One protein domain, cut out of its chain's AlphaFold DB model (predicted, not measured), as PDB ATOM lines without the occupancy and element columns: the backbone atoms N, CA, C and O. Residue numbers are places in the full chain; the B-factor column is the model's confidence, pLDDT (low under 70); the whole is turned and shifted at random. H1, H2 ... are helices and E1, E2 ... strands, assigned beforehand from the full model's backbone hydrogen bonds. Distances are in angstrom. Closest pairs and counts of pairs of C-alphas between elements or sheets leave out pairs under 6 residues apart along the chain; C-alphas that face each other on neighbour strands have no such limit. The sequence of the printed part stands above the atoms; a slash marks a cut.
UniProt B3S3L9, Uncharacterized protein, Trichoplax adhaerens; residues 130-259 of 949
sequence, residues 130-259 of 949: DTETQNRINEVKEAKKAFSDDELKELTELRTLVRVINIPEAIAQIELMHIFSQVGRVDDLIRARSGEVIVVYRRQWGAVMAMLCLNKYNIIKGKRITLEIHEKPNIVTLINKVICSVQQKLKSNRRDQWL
ATOM      1  N   ASP A 130     139.534 144.289 131.648       87.75
ATOM      2  CA  ASP A 130     140.526 143.351 132.178       87.75
ATOM      3  C   ASP A 130     141.932 143.965 132.313       87.75
ATOM      4  O   ASP A 130     142.464 144.607 131.402       87.75
ATOM      5  N   THR A 131     142.555 143.719 133.466       86.31
ATOM      6  CA  THR A 131     143.894 144.199 133.816       86.31
ATOM      7  C   THR A 131     144.993 143.463 133.046       86.31
ATOM      8  O   THR A 131     145.991 144.089 132.688       86.31
ATOM      9  N   GLU A 132     144.834 142.169 132.729       86.50
ATOM     10  CA  GLU A 132     145.838 141.456 131.920       86.50
ATOM     11  C   GLU A 132     145.870 142.018 130.490       86.50
ATOM     12  O   GLU A 132     146.933 142.340 129.955       86.50
ATOM     13  N   THR A 133     144.692 142.236 129.904       87.25
ATOM     14  CA  THR A 133     144.510 142.919 128.618       87.25
ATOM     15  C   THR A 133     145.135 144.315 128.637       87.25
ATOM     16  O   THR A 133     145.848 144.669 127.697       87.25
ATOM     17  N   GLN A 134     144.960 145.090 129.712       88.56
ATOM     18  CA  GLN A 134     145.604 146.400 129.858       88.56
ATOM     19  C   GLN A 134     147.142 146.309 129.906       88.56
ATOM     20  O   GLN A 134     147.825 147.136 129.292       88.56
ATOM     21  N   ASN A 135     147.704 145.298 130.571       88.56
ATOM     22  CA  ASN A 135     149.152 145.068 130.584       88.56
ATOM     23  C   ASN A 135     149.673 144.721 129.179       88.56
ATOM     24  O   ASN A 135     150.627 145.345 128.713       88.56
ATOM     25  N   ARG A 136     148.985 143.832 128.448       89.62
ATOM     26  CA  ARG A 136     149.307 143.510 127.043       89.62
ATOM     27  C   ARG A 136     149.209 144.733 126.126       89.62
ATOM     28  O   ARG A 136     150.089 144.946 125.297       89.62
ATOM     29  N   ILE A 137     148.185 145.572 126.300       91.94
ATOM     30  CA  ILE A 137     148.036 146.842 125.569       91.94
ATOM     31  C   ILE A 137     149.242 147.758 125.809       91.94
ATOM     32  O   ILE A 137     149.701 148.413 124.872       91.94
ATOM     33  N   ASN A 138     149.763 147.813 127.037       90.88
ATOM     34  CA  ASN A 138     150.950 148.602 127.361       90.88
ATOM     35  C   ASN A 138     152.217 148.005 126.732       90.88
ATOM     36  O   ASN A 138     152.941 148.739 126.067       90.88
ATOM     37  N   GLU A 139     152.441 146.689 126.832       90.44
ATOM     38  CA  GLU A 139     153.559 146.009 126.149       90.44
ATOM     39  C   GLU A 139     153.564 146.295 124.636       90.44
ATOM     40  O   GLU A 139     154.593 146.668 124.070       90.44
ATOM     41  N   VAL A 140     152.403 146.188 123.977       91.81
ATOM     42  CA  VAL A 140     152.255 146.467 122.539       91.81
ATOM     43  C   VAL A 140     152.477 147.952 122.219       91.81
ATOM     44  O   VAL A 140     153.074 148.268 121.191       91.81
ATOM     45  N   LYS A 141     152.043 148.881 123.083       90.62
ATOM     46  CA  LYS A 141     152.301 150.324 122.915       90.62
ATOM     47  C   LYS A 141     153.781 150.674 123.052       90.62
ATOM     48  O   LYS A 141     154.255 151.501 122.280       90.62
ATOM     49  N   GLU A 142     154.510 150.049 123.972       87.94
ATOM     50  CA  GLU A 142     155.962 150.237 124.078       87.94
ATOM     51  C   GLU A 142     156.687 149.627 122.873       87.94
ATOM     52  O   GLU A 142     157.510 150.298 122.254       87.94
ATOM     53  N   ALA A 143     156.304 148.418 122.441       86.56
ATOM     54  CA  ALA A 143     156.825 147.826 121.206       86.56
ATOM     55  C   ALA A 143     156.539 148.702 119.969       86.56
ATOM     56  O   ALA A 143     157.378 148.772 119.073       86.56
ATOM     57  N   LYS A 144     155.400 149.414 119.933       87.75
ATOM     58  CA  LYS A 144     155.065 150.374 118.868       87.75
ATOM     59  C   LYS A 144     156.061 151.535 118.779       87.75
ATOM     60  O   LYS A 144     156.391 151.935 117.669       87.75
ATOM     61  N   LYS A 145     156.557 152.066 119.904       87.12
ATOM     62  CA  LYS A 145     157.513 153.197 119.906       87.12
ATOM     63  C   LYS A 145     158.844 152.865 119.224       87.12
ATOM     64  O   LYS A 145     159.556 153.773 118.825       87.12
ATOM     65  N   ALA A 146     159.172 151.580 119.100       81.88
ATOM     66  CA  ALA A 146     160.364 151.105 118.406       81.88
ATOM     67  C   ALA A 146     160.173 150.958 116.882       81.88
ATOM     68  O   ALA A 146     161.034 150.373 116.225       81.88
ATOM     69  N   PHE A 147     159.042 151.396 116.315       82.00
ATOM     70  CA  PHE A 147     158.833 151.502 114.868       82.00
ATOM     71  C   PHE A 147     159.004 152.946 114.409       82.00
ATOM     72  O   PHE A 147     158.623 153.866 115.136       82.00
ATOM     73  N   SER A 148     159.533 153.144 113.204       82.50
ATOM     74  CA  SER A 148     159.546 154.475 112.596       82.50
ATOM     75  C   SER A 148     158.132 154.900 112.186       82.50
ATOM     76  O   SER A 148     157.257 154.065 111.928       82.50
ATOM     77  N   ASP A 149     157.906 156.209 112.076       80.31
ATOM     78  CA  ASP A 149     156.641 156.717 111.541       80.31
ATOM     79  C   ASP A 149     156.409 156.242 110.098       80.31
ATOM     80  O   ASP A 149     155.263 156.048 109.711       80.31
ATOM     81  N   ASP A 150     157.461 155.975 109.317       78.50
ATOM     82  CA  ASP A 150     157.341 155.436 107.956       78.50
ATOM     83  C   ASP A 150     156.926 153.953 107.931       78.50
ATOM     84  O   ASP A 150     156.063 153.585 107.136       78.50
ATOM     85  N   GLU A 151     157.433 153.118 108.850       73.69
ATOM     86  CA  GLU A 151     156.935 151.741 109.040       73.69
ATOM     87  C   GLU A 151     155.448 151.724 109.443       73.69
ATOM     88  O   GLU A 151     154.714 150.789 109.119       73.69
ATOM     89  N   LEU A 152     154.992 152.758 110.159       78.88
ATOM     90  CA  LEU A 152     153.607 152.895 110.612       78.88
ATOM     91  C   LEU A 152     152.699 153.631 109.613       78.88
ATOM     92  O   LEU A 152     151.489 153.409 109.660       78.88
ATOM     93  N   LYS A 153     153.239 154.446 108.695       78.69
ATOM     94  CA  LYS A 153     152.489 155.123 107.615       78.69
ATOM     95  C   LYS A 153     151.832 154.145 106.650       78.69
ATOM     96  O   LYS A 153     150.797 154.489 106.083       78.69
ATOM     97  N   GLU A 154     152.380 152.935 106.483       73.38
ATOM     98  CA  GLU A 154     151.705 151.879 105.716       73.38
ATOM     99  C   GLU A 154     150.294 151.609 106.287       73.38
ATOM    100  O   GLU A 154     149.350 151.381 105.528       73.38
ATOM    101  N   LEU A 155     150.110 151.711 107.613       77.56
ATOM    102  CA  LEU A 155     148.805 151.594 108.267       77.56
ATOM    103  C   LEU A 155     147.996 152.892 108.171       77.56
ATOM    104  O   LEU A 155     147.920 153.702 109.097       77.56
ATOM    105  N   THR A 156     147.328 153.028 107.032       72.19
ATOM    106  CA  THR A 156     146.337 154.066 106.731       72.19
ATOM    107  C   THR A 156     145.281 154.276 107.833       72.19
ATOM    108  O   THR A 156     144.905 153.362 108.574       72.19
ATOM    109  N   GLU A 157     144.681 155.472 107.871       79.38
ATOM    110  CA  GLU A 157     143.515 155.779 108.721       79.38
ATOM    111  C   GLU A 157     142.202 155.103 108.264       79.38
ATOM    112  O   GLU A 157     141.109 155.558 108.602       79.38
ATOM    113  N   LEU A 158     142.284 154.023 107.484       85.50
ATOM    114  CA  LEU A 158     141.113 153.291 107.023       85.50
ATOM    115  C   LEU A 158     140.436 152.543 108.174       85.50
ATOM    116  O   LEU A 158     141.083 152.005 109.079       85.50
ATOM    117  N   ARG A 159     139.104 152.480 108.089       90.56
ATOM    118  CA  ARG A 159     138.278 151.612 108.934       90.56
ATOM    119  C   ARG A 159     138.599 150.153 108.598       90.56
ATOM    120  O   ARG A 159     139.043 149.857 107.491       90.56
ATOM    121  N   THR A 160     138.446 149.252 109.562       93.69
ATOM    122  CA  THR A 160     138.853 147.847 109.407       93.69
ATOM    123  C   THR A 160     137.884 146.918 110.108       93.69
ATOM    124  O   THR A 160     137.641 147.065 111.310       93.69
ATOM    125  N   LEU A 161     137.350 145.961 109.357       94.94
ATOM    126  CA  LEU A 161     136.459 144.924 109.854       94.94
ATOM    127  C   LEU A 161     137.277 143.765 110.445       94.94
ATOM    128  O   LEU A 161     138.130 143.171 109.783       94.94
ATOM    129  N   VAL A 162     136.987 143.419 111.697       96.56
ATOM    130  CA  VAL A 162     137.522 142.236 112.378       96.56
ATOM    131  C   VAL A 162     136.353 141.332 112.744       96.56
ATOM    132  O   VAL A 162     135.503 141.691 113.557       96.56
ATOM    133  N   ARG A 163     136.305 140.155 112.131       96.19
ATOM    134  CA  ARG A 163     135.372 139.081 112.457       96.19
ATOM    135  C   ARG A 163     135.857 138.378 113.722       96.19
ATOM    136  O   ARG A 163     137.045 138.090 113.856       96.19
ATOM    137  N   VAL A 164     134.950 138.109 114.653       97.06
ATOM    138  CA  VAL A 164     135.254 137.460 115.928       97.06
ATOM    139  C   VAL A 164     134.308 136.292 116.156       97.06
ATOM    140  O   VAL A 164     133.089 136.448 116.110       97.06
ATOM    141  N   ILE A 165     134.894 135.126 116.402       94.56
ATOM    142  CA  ILE A 165     134.229 133.822 116.476       94.56
ATOM    143  C   ILE A 165     134.321 133.291 117.916       94.56
ATOM    144  O   ILE A 165     135.249 133.641 118.651       94.56
ATOM    145  N   ASN A 166     133.379 132.426 118.307       94.38
ATOM    146  CA  ASN A 166     133.176 131.876 119.658       94.38
ATOM    147  C   ASN A 166     132.671 132.904 120.686       94.38
ATOM    148  O   ASN A 166     132.940 132.787 121.885       94.38
ATOM    149  N   ILE A 167     131.913 133.901 120.230       95.00
ATOM    150  CA  ILE A 167     131.206 134.844 121.099       95.00
ATOM    151  C   ILE A 167     130.034 134.126 121.790       95.00
ATOM    152  O   ILE A 167     129.236 133.490 121.102       95.00
ATOM    153  N   PRO A 168     129.874 134.217 123.123       92.75
ATOM    154  CA  PRO A 168     128.692 133.677 123.794       92.75
ATOM    155  C   PRO A 168     127.405 134.289 123.237       92.75
ATOM    156  O   PRO A 168     127.337 135.494 123.018       92.75
ATOM    157  N   GLU A 169     126.358 133.496 123.032       90.19
ATOM    158  CA  GLU A 169     125.109 134.025 122.469       90.19
ATOM    159  C   GLU A 169     124.474 135.076 123.393       90.19
ATOM    160  O   GLU A 169     124.225 136.199 122.956       90.19
ATOM    161  N   ALA A 170     124.377 134.765 124.688       90.38
ATOM    162  CA  ALA A 170     123.760 135.604 125.715       90.38
ATOM    163  C   ALA A 170     124.501 136.917 126.060       90.38
ATOM    164  O   ALA A 170     123.943 137.747 126.775       90.38
ATOM    165  N   ILE A 171     125.746 137.134 125.608       93.31
ATOM    166  CA  ILE A 171     126.513 138.327 126.011       93.31
ATOM    167  C   ILE A 171     125.918 139.613 125.422       93.31
ATOM    168  O   ILE A 171     125.582 139.686 124.236       93.31
ATOM    169  N   ALA A 172     125.813 140.667 126.224       92.50
ATOM    170  CA  ALA A 172     125.243 141.917 125.743       92.50
ATOM    171  C   ALA A 172     126.150 142.596 124.701       92.50
ATOM    172  O   ALA A 172     127.378 142.606 124.826       92.50
ATOM    173  N   GLN A 173     125.552 143.238 123.691       93.00
ATOM    174  CA  GLN A 173     126.299 143.978 122.660       93.00
ATOM    175  C   GLN A 173     127.185 145.077 123.275       93.00
ATOM    176  O   GLN A 173     128.292 145.335 122.801       93.00
ATOM    177  N   ILE A 174     126.728 145.681 124.374       94.81
ATOM    178  CA  ILE A 174     127.469 146.700 125.115       94.81
ATOM    179  C   ILE A 174     128.597 146.128 125.987       94.81
ATOM    180  O   ILE A 174     129.625 146.780 126.168       94.81
ATOM    181  N   GLU A 175     128.469 144.886 126.459       95.31
ATOM    182  CA  GLU A 175     129.565 144.178 127.124       95.31
ATOM    183  C   GLU A 175     130.692 143.893 126.118       95.31
ATOM    184  O   GLU A 175     131.855 144.194 126.393       95.31
ATOM    185  N   LEU A 176     130.348 143.438 124.906       95.31
ATOM    186  CA  LEU A 176     131.305 143.308 123.801       95.31
ATOM    187  C   LEU A 176     131.943 144.657 123.441       95.31
ATOM    188  O   LEU A 176     133.157 144.728 123.252       95.31
ATOM    189  N   MET A 177     131.161 145.741 123.401       95.19
ATOM    190  CA  MET A 177     131.692 147.091 123.191       95.19
ATOM    191  C   MET A 177     132.708 147.473 124.281       95.19
ATOM    192  O   MET A 177     133.760 148.033 123.963       95.19
ATOM    193  N   HIS A 178     132.453 147.116 125.547       94.94
ATOM    194  CA  HIS A 178     133.398 147.338 126.645       94.94
ATOM    195  C   HIS A 178     134.697 146.538 126.463       94.94
ATOM    196  O   HIS A 178     135.775 147.098 126.634       94.94
ATOM    197  N   ILE A 179     134.620 145.274 126.028       95.00
ATOM    198  CA  ILE A 179     135.804 144.446 125.737       95.00
ATOM    199  C   ILE A 179     136.618 145.038 124.572       95.00
ATOM    200  O   ILE A 179     137.810 145.321 124.718       95.00
ATOM    201  N   PHE A 180     135.989 145.245 123.412       96.06
ATOM    202  CA  PHE A 180     136.695 145.566 122.168       96.06
ATOM    203  C   PHE A 180     137.160 147.021 122.061       96.06
ATOM    204  O   PHE A 180     138.109 147.287 121.319       96.06
ATOM    205  N   SER A 181     136.561 147.961 122.798       94.56
ATOM    206  CA  SER A 181     136.977 149.373 122.756       94.56
ATOM    207  C   SER A 181     138.264 149.688 123.535       94.56
ATOM    208  O   SER A 181     138.874 150.730 123.296       94.56
ATOM    209  N   GLN A 182     138.741 148.782 124.399       92.44
ATOM    210  CA  GLN A 182     140.007 148.947 125.138       92.44
ATOM    211  C   GLN A 182     141.231 149.005 124.210       92.44
ATOM    212  O   GLN A 182     142.176 149.760 124.443       92.44
ATOM    213  N   VAL A 183     141.217 148.197 123.145       94.00
ATOM    214  CA  VAL A 183     142.326 148.065 122.184       94.00
ATOM    215  C   VAL A 183     142.310 149.142 121.095       94.00
ATOM    216  O   VAL A 183     143.337 149.411 120.474       94.00
ATOM    217  N   GLY A 184     141.172 149.802 120.873       93.00
ATOM    218  CA  GLY A 184     141.033 150.869 119.889       93.00
ATOM    219  C   GLY A 184     139.592 151.354 119.754       93.00
ATOM    220  O   GLY A 184     138.656 150.693 120.188       93.00
ATOM    221  N   ARG A 185     139.397 152.513 119.114       92.25
ATOM    222  CA  ARG A 185     138.054 153.055 118.863       92.25
ATOM    223  C   ARG A 185     137.282 152.139 117.912       92.25
ATOM    224  O   ARG A 185     137.583 152.095 116.717       92.25
ATOM    225  N   VAL A 186     136.288 151.452 118.460       94.88
ATOM    226  CA  VAL A 186     135.241 150.755 117.713       94.88
ATOM    227  C   VAL A 186     134.242 151.807 117.237       94.88
ATOM    228  O   VAL A 186     133.738 152.593 118.037       94.88
ATOM    229  N   ASP A 187     134.001 151.862 115.931       91.50
ATOM    230  CA  ASP A 187     132.949 152.703 115.356       91.50
ATOM    231  C   ASP A 187     131.613 151.952 115.289       91.50
ATOM    232  O   ASP A 187     130.564 152.589 115.374       91.50
ATOM    233  N   ASP A 188     131.642 150.630 115.097       91.56
ATOM    234  CA  ASP A 188     130.451 149.792 114.942       91.56
ATOM    235  C   ASP A 188     130.711 148.332 115.354       91.56
ATOM    236  O   ASP A 188     131.859 147.877 115.337       91.56
ATOM    237  N   LEU A 189     129.663 147.599 115.730       93.44
ATOM    238  CA  LEU A 189     129.750 146.213 116.197       93.44
ATOM    239  C   LEU A 189     128.464 145.460 115.835       93.44
ATOM    240  O   LEU A 189     127.412 145.706 116.421       93.44
ATOM    241  N   ILE A 190     128.559 144.541 114.875       91.12
ATOM    242  CA  ILE A 190     127.423 143.908 114.194       91.12
ATOM    243  C   ILE A 190     127.422 142.410 114.504       91.12
ATOM    244  O   ILE A 190     128.380 141.711 114.174       91.12
ATOM    245  N   ARG A 191     126.354 141.884 115.113       89.25
ATOM    246  CA  ARG A 191     126.177 140.428 115.264       89.25
ATOM    247  C   ARG A 191     125.877 139.820 113.896       89.25
ATOM    248  O   ARG A 191     124.885 140.184 113.276       89.25
ATOM    249  N   ALA A 192     126.742 138.921 113.431       82.00
ATOM    250  CA  ALA A 192     126.605 138.309 112.113       82.00
ATOM    251  C   ALA A 192     125.729 137.050 112.167       82.00
ATOM    252  O   ALA A 192     124.841 136.880 111.335       82.00
ATOM    253  N   ARG A 193     125.993 136.166 113.143       85.81
ATOM    254  CA  ARG A 193     125.313 134.878 113.388       85.81
ATOM    255  C   ARG A 193     125.429 134.521 114.878       85.81
ATOM    256  O   ARG A 193     126.190 135.172 115.599       85.81
ATOM    257  N   SER A 194     124.735 133.481 115.353       86.31
ATOM    258  CA  SER A 194     125.055 132.911 116.675       86.31
ATOM    259  C   SER A 194     126.536 132.504 116.710       86.31
ATOM    260  O   SER A 194     127.079 132.006 115.723       86.31
ATOM    261  N   GLY A 195     127.221 132.806 117.816       90.94
ATOM    262  CA  GLY A 195     128.664 132.598 117.950       90.94
ATOM    263  C   GLY A 195     129.573 133.664 117.315       90.94
ATOM    264  O   GLY A 195     130.783 133.601 117.545       90.94
ATOM    265  N   GLU A 196     129.051 134.634 116.547       93.94
ATOM    266  CA  GLU A 196     129.870 135.494 115.674       93.94
ATOM    267  C   GLU A 196     129.488 136.991 115.691       93.94
ATOM    268  O   GLU A 196     128.322 137.376 115.555       93.94
ATOM    269  N   VAL A 197     130.498 137.865 115.774       95.62
ATOM    270  CA  VAL A 197     130.346 139.326 115.676       95.62
ATOM    271  C   VAL A 197     131.421 139.942 114.775       95.62
ATOM    272  O   VAL A 197     132.567 139.503 114.774       95.62
ATOM    273  N   ILE A 198     131.070 140.983 114.026       95.75
ATOM    274  CA  ILE A 198     131.998 141.811 113.249       95.75
ATOM    275  C   ILE A 198     132.206 143.124 114.004       95.75
ATOM    276  O   ILE A 198     131.256 143.866 114.255       95.75
ATOM    277  N   VAL A 199     133.452 143.422 114.358       96.69
ATOM    278  CA  VAL A 199     133.870 144.655 115.031       96.69
ATOM    279  C   VAL A 199     134.528 145.575 114.007       96.69
ATOM    280  O   VAL A 199     135.514 145.202 113.370       96.69
ATOM    281  N   VAL A 200     134.001 146.787 113.848       94.88
ATOM    282  CA  VAL A 200     134.520 147.786 112.906       94.88
ATOM    283  C   VAL A 200     135.388 148.785 113.662       94.88
ATOM    284  O   VAL A 200     134.888 149.710 114.311       94.88
ATOM    285  N   TYR A 201     136.704 148.624 113.570       95.62
ATOM    286  CA  TYR A 201     137.659 149.576 114.132       95.62
ATOM    287  C   TYR A 201     137.804 150.800 113.231       95.62
ATOM    288  O   TYR A 201     137.857 150.683 112.009       95.62
ATOM    289  N   ARG A 202     137.926 151.988 113.836       92.12
ATOM    290  CA  ARG A 202     138.064 153.251 113.093       92.12
ATOM    291  C   ARG A 202     139.368 153.370 112.297       92.12
ATOM    292  O   ARG A 202     139.414 154.105 111.322       92.12
ATOM    293  N   ARG A 203     140.426 152.696 112.754       91.44
ATOM    294  CA  ARG A 203     141.776 152.709 112.171       91.44
ATOM    295  C   ARG A 203     142.334 151.287 112.161       91.44
ATOM    296  O   ARG A 203     142.156 150.579 113.156       91.44
ATOM    297  N   GLN A 204     143.115 150.933 111.140       92.06
ATOM    298  CA  GLN A 204     143.825 149.647 111.030       92.06
ATOM    299  C   GLN A 204     144.650 149.297 112.283       92.06
ATOM    300  O   GLN A 204     144.647 148.149 112.725       92.06
ATOM    301  N   TRP A 205     145.280 150.283 112.937       92.19
ATOM    302  CA  TRP A 205     146.000 150.051 114.199       92.19
ATOM    303  C   TRP A 205     145.103 149.496 115.326       92.19
ATOM    304  O   TRP A 205     145.574 148.722 116.152       92.19
ATOM    305  N   GLY A 206     143.808 149.834 115.361       93.81
ATOM    306  CA  GLY A 206     142.861 149.251 116.323       93.81
ATOM    307  C   GLY A 206     142.651 147.750 116.097       93.81
ATOM    308  O   GLY A 206     142.646 146.984 117.058       93.81
ATOM    309  N   ALA A 207     142.589 147.325 114.832       94.81
ATOM    310  CA  ALA A 207     142.547 145.911 114.468       94.81
ATOM    311  C   ALA A 207     143.866 145.192 114.813       94.81
ATOM    312  O   ALA A 207     143.826 144.121 115.411       94.81
ATOM    313  N   VAL A 208     145.033 145.802 114.544       94.25
ATOM    314  CA  VAL A 208     146.350 145.274 114.975       94.25
ATOM    315  C   VAL A 208     146.381 145.047 116.492       94.25
ATOM    316  O   VAL A 208     146.729 143.958 116.950       94.25
ATOM    317  N   MET A 209     145.966 146.043 117.283       94.88
ATOM    318  CA  MET A 209     145.894 145.937 118.746       94.88
ATOM    319  C   MET A 209     144.942 144.819 119.196       94.88
ATOM    320  O   MET A 209     145.283 144.071 120.112       94.88
ATOM    321  N   ALA A 210     143.779 144.669 118.550       96.31
ATOM    322  CA  ALA A 210     142.826 143.598 118.838       96.31
ATOM    323  C   ALA A 210     143.428 142.209 118.570       96.31
ATOM    324  O   ALA A 210     143.410 141.351 119.452       96.31
ATOM    325  N   MET A 211     144.042 142.013 117.399       95.75
ATOM    326  CA  MET A 211     144.698 140.757 117.012       95.75
ATOM    327  C   MET A 211     145.858 140.375 117.946       95.75
ATOM    328  O   MET A 211     146.105 139.189 118.165       95.75
ATOM    329  N   LEU A 212     146.567 141.361 118.510       94.25
ATOM    330  CA  LEU A 212     147.672 141.136 119.448       94.25
ATOM    331  C   LEU A 212     147.211 140.893 120.894       94.25
ATOM    332  O   LEU A 212     147.800 140.061 121.582       94.25
ATOM    333  N   CYS A 213     146.186 141.607 121.368       94.62
ATOM    334  CA  CYS A 213     145.799 141.589 122.784       94.62
ATOM    335  C   CYS A 213     144.644 140.621 123.086       94.62
ATOM    336  O   CYS A 213     144.672 139.962 124.127       94.62
ATOM    337  N   LEU A 214     143.652 140.535 122.187       94.50
ATOM    338  CA  LEU A 214     142.373 139.836 122.393       94.50
ATOM    339  C   LEU A 214     142.262 138.494 121.649       94.50
ATOM    340  O   LEU A 214     141.334 137.728 121.905       94.50
ATOM    341  N   ASN A 215     143.191 138.163 120.750       88.62
ATOM    342  CA  ASN A 215     143.204 136.835 120.137       88.62
ATOM    343  C   ASN A 215     143.431 135.753 121.207       88.62
ATOM    344  O   ASN A 215     144.348 135.857 122.026       88.62
ATOM    345  N   LYS A 216     142.586 134.715 121.201       85.50
ATOM    346  CA  LYS A 216     142.514 133.659 122.224       85.50
ATOM    347  C   LYS A 216     142.112 134.151 123.625       85.50
ATOM    348  O   LYS A 216     142.355 133.441 124.603       85.50
ATOM    349  N   TYR A 217     141.486 135.327 123.737       90.56
ATOM    350  CA  TYR A 217     140.899 135.814 124.990       90.56
ATOM    351  C   TYR A 217     139.730 134.920 125.439       90.56
ATOM    352  O   TYR A 217     138.966 134.416 124.614       90.56
ATOM    353  N   ASN A 218     139.598 134.701 126.747       89.31
ATOM    354  CA  ASN A 218     138.522 133.898 127.329       89.31
ATOM    355  C   ASN A 218     137.398 134.823 127.809       89.31
ATOM    356  O   ASN A 218     137.534 135.432 128.866       89.31
ATOM    357  N   ILE A 219     136.282 134.889 127.079       87.25
ATOM    358  CA  ILE A 219     135.080 135.585 127.574       87.25
ATOM    359  C   ILE A 219     134.351 134.706 128.601       87.25
ATOM    360  O   ILE A 219     133.972 135.188 129.662       87.25
ATOM    361  N   ILE A 220     134.205 133.405 128.318       86.12
ATOM    362  CA  ILE A 220     133.639 132.397 129.231       86.12
ATOM    363  C   ILE A 220     134.658 131.272 129.429       86.12
ATOM    364  O   ILE A 220     135.452 130.964 128.536       86.12
ATOM    365  N   LYS A 221     134.658 130.655 130.617       82.38
ATOM    366  CA  LYS A 221     135.613 129.608 131.004       82.38
ATOM    367  C   LYS A 221     135.644 128.482 129.962       82.38
ATOM    368  O   LYS A 221     134.627 127.865 129.668       82.38
ATOM    369  N   GLY A 222     136.828 128.225 129.402       80.00
ATOM    370  CA  GLY A 222     137.052 127.187 128.388       80.00
ATOM    371  C   GLY A 222     136.722 127.578 126.940       80.00
ATOM    372  O   GLY A 222     137.078 126.822 126.040       80.00
ATOM    373  N   LYS A 223     136.111 128.744 126.678       85.06
ATOM    374  CA  LYS A 223     135.799 129.220 125.316       85.06
ATOM    375  C   LYS A 223     136.650 130.439 124.950       85.06
ATOM    376  O   LYS A 223     136.399 131.558 125.398       85.06
ATOM    377  N   ARG A 224     137.659 130.194 124.108       91.38
ATOM    378  CA  ARG A 224     138.563 131.207 123.544       91.38
ATOM    379  C   ARG A 224     137.975 131.818 122.277       91.38
ATOM    380  O   ARG A 224     137.587 131.075 121.374       91.38
ATOM    381  N   ILE A 225     137.981 133.145 122.188       94.56
ATOM    382  CA  ILE A 225     137.604 133.849 120.960       94.56
ATOM    383  C   ILE A 225     138.728 133.795 119.924       94.56
ATOM    384  O   ILE A 225     139.912 133.880 120.267       94.56
ATOM    385  N   THR A 226     138.346 133.691 118.655       94.75
ATOM    386  CA  THR A 226     139.260 133.771 117.505       94.75
ATOM    387  C   THR A 226     138.950 135.045 116.736       94.75
ATOM    388  O   THR A 226     137.780 135.331 116.491       94.75
ATOM    389  N   LEU A 227     139.979 135.815 116.379       96.50
ATOM    390  CA  LEU A 227     139.844 137.038 115.585       96.50
ATOM    391  C   LEU A 227     140.407 136.804 114.174       96.50
ATOM    392  O   LEU A 227     141.500 136.260 114.022       96.50
ATOM    393  N   GLU A 228     139.669 137.255 113.165       94.44
ATOM    394  CA  GLU A 228     140.001 137.191 111.739       94.44
ATOM    395  C   GLU A 228     139.810 138.579 111.112       94.44
ATOM    396  O   GLU A 228     138.845 139.281 111.412       94.44
ATOM    397  N   ILE A 229     140.705 139.000 110.219       93.62
ATOM    398  CA  ILE A 229     140.565 140.285 109.518       93.62
ATOM    399  C   ILE A 229     139.663 140.063 108.303       93.62
ATOM    400  O   ILE A 229     139.997 139.273 107.422       93.62
ATOM    401  N   HIS A 230     138.533 140.763 108.245       90.00
ATOM    402  CA  HIS A 230     137.520 140.598 107.203       90.00
ATOM    403  C   HIS A 230     137.623 141.725 106.164       90.00
ATOM    404  O   HIS A 230     136.728 142.550 106.012       90.00
ATOM    405  N   GLU A 231     138.768 141.776 105.482       89.00
ATOM    406  CA  GLU A 231     139.139 142.829 104.529       89.00
ATOM    407  C   GLU A 231     139.716 142.253 103.230       89.00
ATOM    408  O   GLU A 231     139.969 141.052 103.107       89.00
ATOM    409  N   LYS A 232     139.983 143.131 102.256       84.88
ATOM    410  CA  LYS A 232     140.688 142.764 101.019       84.88
ATOM    411  C   LYS A 232     142.061 142.122 101.322       84.88
ATOM    412  O   LYS A 232     142.753 142.590 102.232       84.88
ATOM    413  N   PRO A 233     142.522 141.123 100.538       87.94
ATOM    414  CA  PRO A 233     143.744 140.365 100.842       87.94
ATOM    415  C   PRO A 233     145.017 141.209 101.038       87.94
ATOM    416  O   PRO A 233     145.878 140.854 101.843       87.94
ATOM    417  N   ASN A 234     145.134 142.348 100.351       85.38
ATOM    418  CA  ASN A 234     146.251 143.282 100.512       85.38
ATOM    419  C   ASN A 234     146.278 143.940 101.905       85.38
ATOM    420  O   ASN A 234     147.342 144.029 102.517       85.38
ATOM    421  N   ILE A 235     145.117 144.333 102.438       84.44
ATOM    422  CA  ILE A 235     144.974 144.885 103.796       84.44
ATOM    423  C   ILE A 235     145.281 143.803 104.839       84.44
ATOM    424  O   ILE A 235     146.030 144.055 105.782       84.44
ATOM    425  N   VAL A 236     144.767 142.583 104.644       89.62
ATOM    426  CA  VAL A 236     145.044 141.434 105.528       89.62
ATOM    427  C   VAL A 236     146.546 141.133 105.579       89.62
ATOM    428  O   VAL A 236     147.113 140.990 106.662       89.62
ATOM    429  N   THR A 237     147.211 141.099 104.420       88.56
ATOM    430  CA  THR A 237     148.660 140.850 104.307       88.56
ATOM    431  C   THR A 237     149.469 141.927 105.029       88.56
ATOM    432  O   THR A 237     150.379 141.605 105.793       88.56
ATOM    433  N   LEU A 238     149.105 143.199 104.848       87.38
ATOM    434  CA  LEU A 238     149.762 144.325 105.507       87.38
ATOM    435  C   LEU A 238     149.604 144.287 107.035       87.38
ATOM    436  O   LEU A 238     150.586 144.412 107.768       87.38
ATOM    437  N   ILE A 239     148.385 144.075 107.534       89.38
ATOM    438  CA  ILE A 239     148.132 143.991 108.978       89.38
ATOM    439  C   ILE A 239     148.887 142.795 109.581       89.38
ATOM    440  O   ILE A 239     149.508 142.939 110.635       89.38
ATOM    441  N   ASN A 240     148.923 141.648 108.894       90.81
ATOM    442  CA  ASN A 240     149.686 140.476 109.333       90.81
ATOM    443  C   ASN A 240     151.206 140.726 109.348       90.81
ATOM    444  O   ASN A 240     151.863 140.321 110.308       90.81
ATOM    445  N   LYS A 241     151.764 141.441 108.356       89.88
ATOM    446  CA  LYS A 241     153.168 141.900 108.357       89.88
ATOM    447  C   LYS A 241     153.471 142.689 109.636       89.88
ATOM    448  O   LYS A 241     154.405 142.339 110.355       89.88
ATOM    449  N   VAL A 242     152.645 143.683 109.976       89.44
ATOM    450  CA  VAL A 242     152.844 144.496 111.192       89.44
ATOM    451  C   VAL A 242     152.673 143.673 112.474       89.44
ATOM    452  O   VAL A 242     153.493 143.799 113.383       89.44
ATOM    453  N   ILE A 243     151.671 142.789 112.554       91.75
ATOM    454  CA  ILE A 243     151.484 141.874 113.696       91.75
ATOM    455  C   ILE A 243     152.744 141.027 113.921       91.75
ATOM    456  O   ILE A 243     153.229 140.953 115.052       91.75
ATOM    457  N   CYS A 244     153.307 140.436 112.863       89.81
ATOM    458  CA  CYS A 244     154.541 139.654 112.936       89.81
ATOM    459  C   CYS A 244     155.724 140.492 113.438       89.81
ATOM    460  O   CYS A 244     156.404 140.068 114.375       89.81
ATOM    461  N   SER A 245     155.936 141.694 112.893       88.69
ATOM    462  CA  SER A 245     157.017 142.585 113.336       88.69
ATOM    463  C   SER A 245     156.865 143.000 114.804       88.69
ATOM    464  O   SER A 245     157.841 143.000 115.556       88.69
ATOM    465  N   VAL A 246     155.645 143.311 115.260       88.38
ATOM    466  CA  VAL A 246     155.388 143.665 116.669       88.38
ATOM    467  C   VAL A 246     155.632 142.459 117.581       88.38
ATOM    468  O   VAL A 246     156.276 142.599 118.620       88.38
ATOM    469  N   GLN A 247     155.202 141.256 117.188       90.69
ATOM    470  CA  GLN A 247     155.483 140.026 117.939       90.69
ATOM    471  C   GLN A 247     156.980 139.694 118.003       90.69
ATOM    472  O   GLN A 247     157.441 139.176 119.021       90.69
ATOM    473  N   GLN A 248     157.751 139.989 116.952       89.00
ATOM    474  CA  GLN A 248     159.209 139.845 116.967       89.00
ATOM    475  C   GLN A 248     159.852 140.817 117.969       89.00
ATOM    476  O   GLN A 248     160.612 140.360 118.823       89.00
ATOM    477  N   LYS A 249     159.477 142.108 117.956       86.00
ATOM    478  CA  LYS A 249     159.984 143.104 118.925       86.00
ATOM    479  C   LYS A 249     159.556 142.800 120.373       86.00
ATOM    480  O   LYS A 249     160.337 142.970 121.304       86.00
ATOM    481  N   LEU A 250     158.357 142.250 120.595       86.50
ATOM    482  CA  LEU A 250     157.943 141.760 121.922       86.50
ATOM    483  C   LEU A 250     158.799 140.574 122.405       86.50
ATOM    484  O   LEU A 250     159.107 140.476 123.593       86.50
ATOM    485  N   LYS A 251     159.214 139.679 121.498       87.88
ATOM    486  CA  LYS A 251     160.114 138.559 121.822       87.88
ATOM    487  C   LYS A 251     161.548 139.019 122.099       87.88
ATOM    488  O   LYS A 251     162.162 138.451 123.001       87.88
ATOM    489  N   SER A 252     162.078 140.016 121.380       82.00
ATOM    490  CA  SER A 252     163.401 140.589 121.686       82.00
ATOM    491  C   SER A 252     163.386 141.314 123.028       82.00
ATOM    492  O   SER A 252     164.127 140.917 123.918       82.00
ATOM    493  N   ASN A 253     162.438 142.230 123.256       78.00
ATOM    494  CA  ASN A 253     162.356 142.987 124.511       78.00
ATOM    495  C   ASN A 253     162.246 142.074 125.745       78.00
ATOM    496  O   ASN A 253     162.854 142.353 126.777       78.00
ATOM    497  N   ARG A 254     161.518 140.949 125.652       78.19
ATOM    498  CA  ARG A 254     161.455 139.948 126.733       78.19
ATOM    499  C   ARG A 254     162.782 139.203 126.941       78.19
ATOM    500  O   ARG A 254     163.112 138.899 128.084       78.19
ATOM    501  N   ARG A 255     163.558 138.931 125.881       70.00
ATOM    502  CA  ARG A 255     164.927 138.391 126.004       70.00
ATOM    503  C   ARG A 255     165.873 139.412 126.630       70.00
ATOM    504  O   ARG A 255     166.629 139.036 127.515       70.00
ATOM    505  N   ASP A 256     165.785 140.678 126.241       70.44
ATOM    506  CA  ASP A 256     166.659 141.744 126.743       70.44
ATOM    507  C   ASP A 256     166.372 142.061 128.218       70.44
ATOM    508  O   ASP A 256     167.297 142.167 129.021       70.44
ATOM    509  N   GLN A 257     165.095 142.093 128.621       69.31
ATOM    510  CA  GLN A 257     164.701 142.177 130.034       69.31
ATOM    511  C   GLN A 257     165.160 140.955 130.843       69.31
ATOM    512  O   GLN A 257     165.621 141.109 131.973       69.31
ATOM    513  N   TRP A 258     165.081 139.744 130.279       67.44
ATOM    514  CA  TRP A 258     165.585 138.530 130.929       67.44
ATOM    515  C   TRP A 258     167.121 138.528 131.046       67.44
ATOM    516  O   TRP A 258     167.656 138.143 132.085       67.44
ATOM    517  N   LEU A 259     167.835 139.028 130.034       64.81
ATOM    518  CA  LEU A 259     169.288 139.237 130.047       64.81
ATOM    519  C   LEU A 259     169.707 140.304 131.068       64.81
ATOM    520  O   LEU A 259     170.707 140.118 131.760       64.81
TER     521      LEU A 259
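Overview. This is residues 130 to 259 of the 949 residues of an uncharacterized protein of Trichoplax adhaerens (UniProt B3S3L9). A twisted sheet of four strands, E2, E3, E1 and E5, has helices H3 and H4 over one face, and the helices H1 and H5 pack on H4 and cross each other beyond it. H4 sits in the middle between the sheet and this crossed pair. The printed part has 130 residues, with five named helices and five named strands in the order H1 H2 E1 H3 E2 E3 H4 E4 E5 H5. The sheet runs E2 E3 E1 E5, antiparallel throughout, and the class is mixed, helices and strands. The whole is compact, with a radius of gyration of the C-alphas of 14.8 A and spans of 45 by 32 by 20 A.

Along the chain. The sheet holds E2, residues 186 to 193 and 19.2 A long, E3, residues 196 to 201 and 16.2 A, E1, residues 160 to 165 and 16.4 A, and E5, residues 226 to 229. H3 is residues 173 to 181 and H4 residues 204 to 213. H1, residues 131 to 145, spans 21.4 A from C-alpha 131 at (143.894, 144.199, 133.816). H2 is residues 149 to 153 and E4 residues 218 to 220. H5, residues 233 to 259, spans 38.8 A and ends with C-alpha 259 at (169.288, 139.237, 130.047).

Arrangement. In the hairpin of E2 and E3, N 190 and O 198 are 2.8 A apart. N 162 of E1 and O 199 of E3 are 2.9 A apart, and N 163 of E1 and O 228 of E5 2.8 A, also within hydrogen-bond range. E1, H3 and E2 form a split strand-helix-strand unit, two strands running the same way with E3 between them, its crossover right-handed. H3 is on the sheet at a height of 9.2 A, over E2 and E3. H4 is on it at 8.2 A, over E1 and along the strands, at 2 degrees to E1 on the local plane. H4 touches H1, with C-alphas 136 and 213 closest at 5.8 A, and H5, with 208 and 243 closest at 6.3 A. H1 touches H5 with residues 139 to 144 alone, about perpendicular at 82 degrees; C-alphas 143 and 249 are closest at 6.1 A. H5 only grazes the sheet, with residues 235 to 240. H2 touches no helix, and E4 pairs with no named strand. In the five helices every O i to N i+4 pair is within hydrogen-bond range.

Size, cuts and confidence. The C-alphas of Arg 193 and Leu 259 are the two farthest apart, at 47.2 A. The printed part has no cut, and no link is long. Its mean pLDDT is 88.8; residues 257 to 259 are under 70.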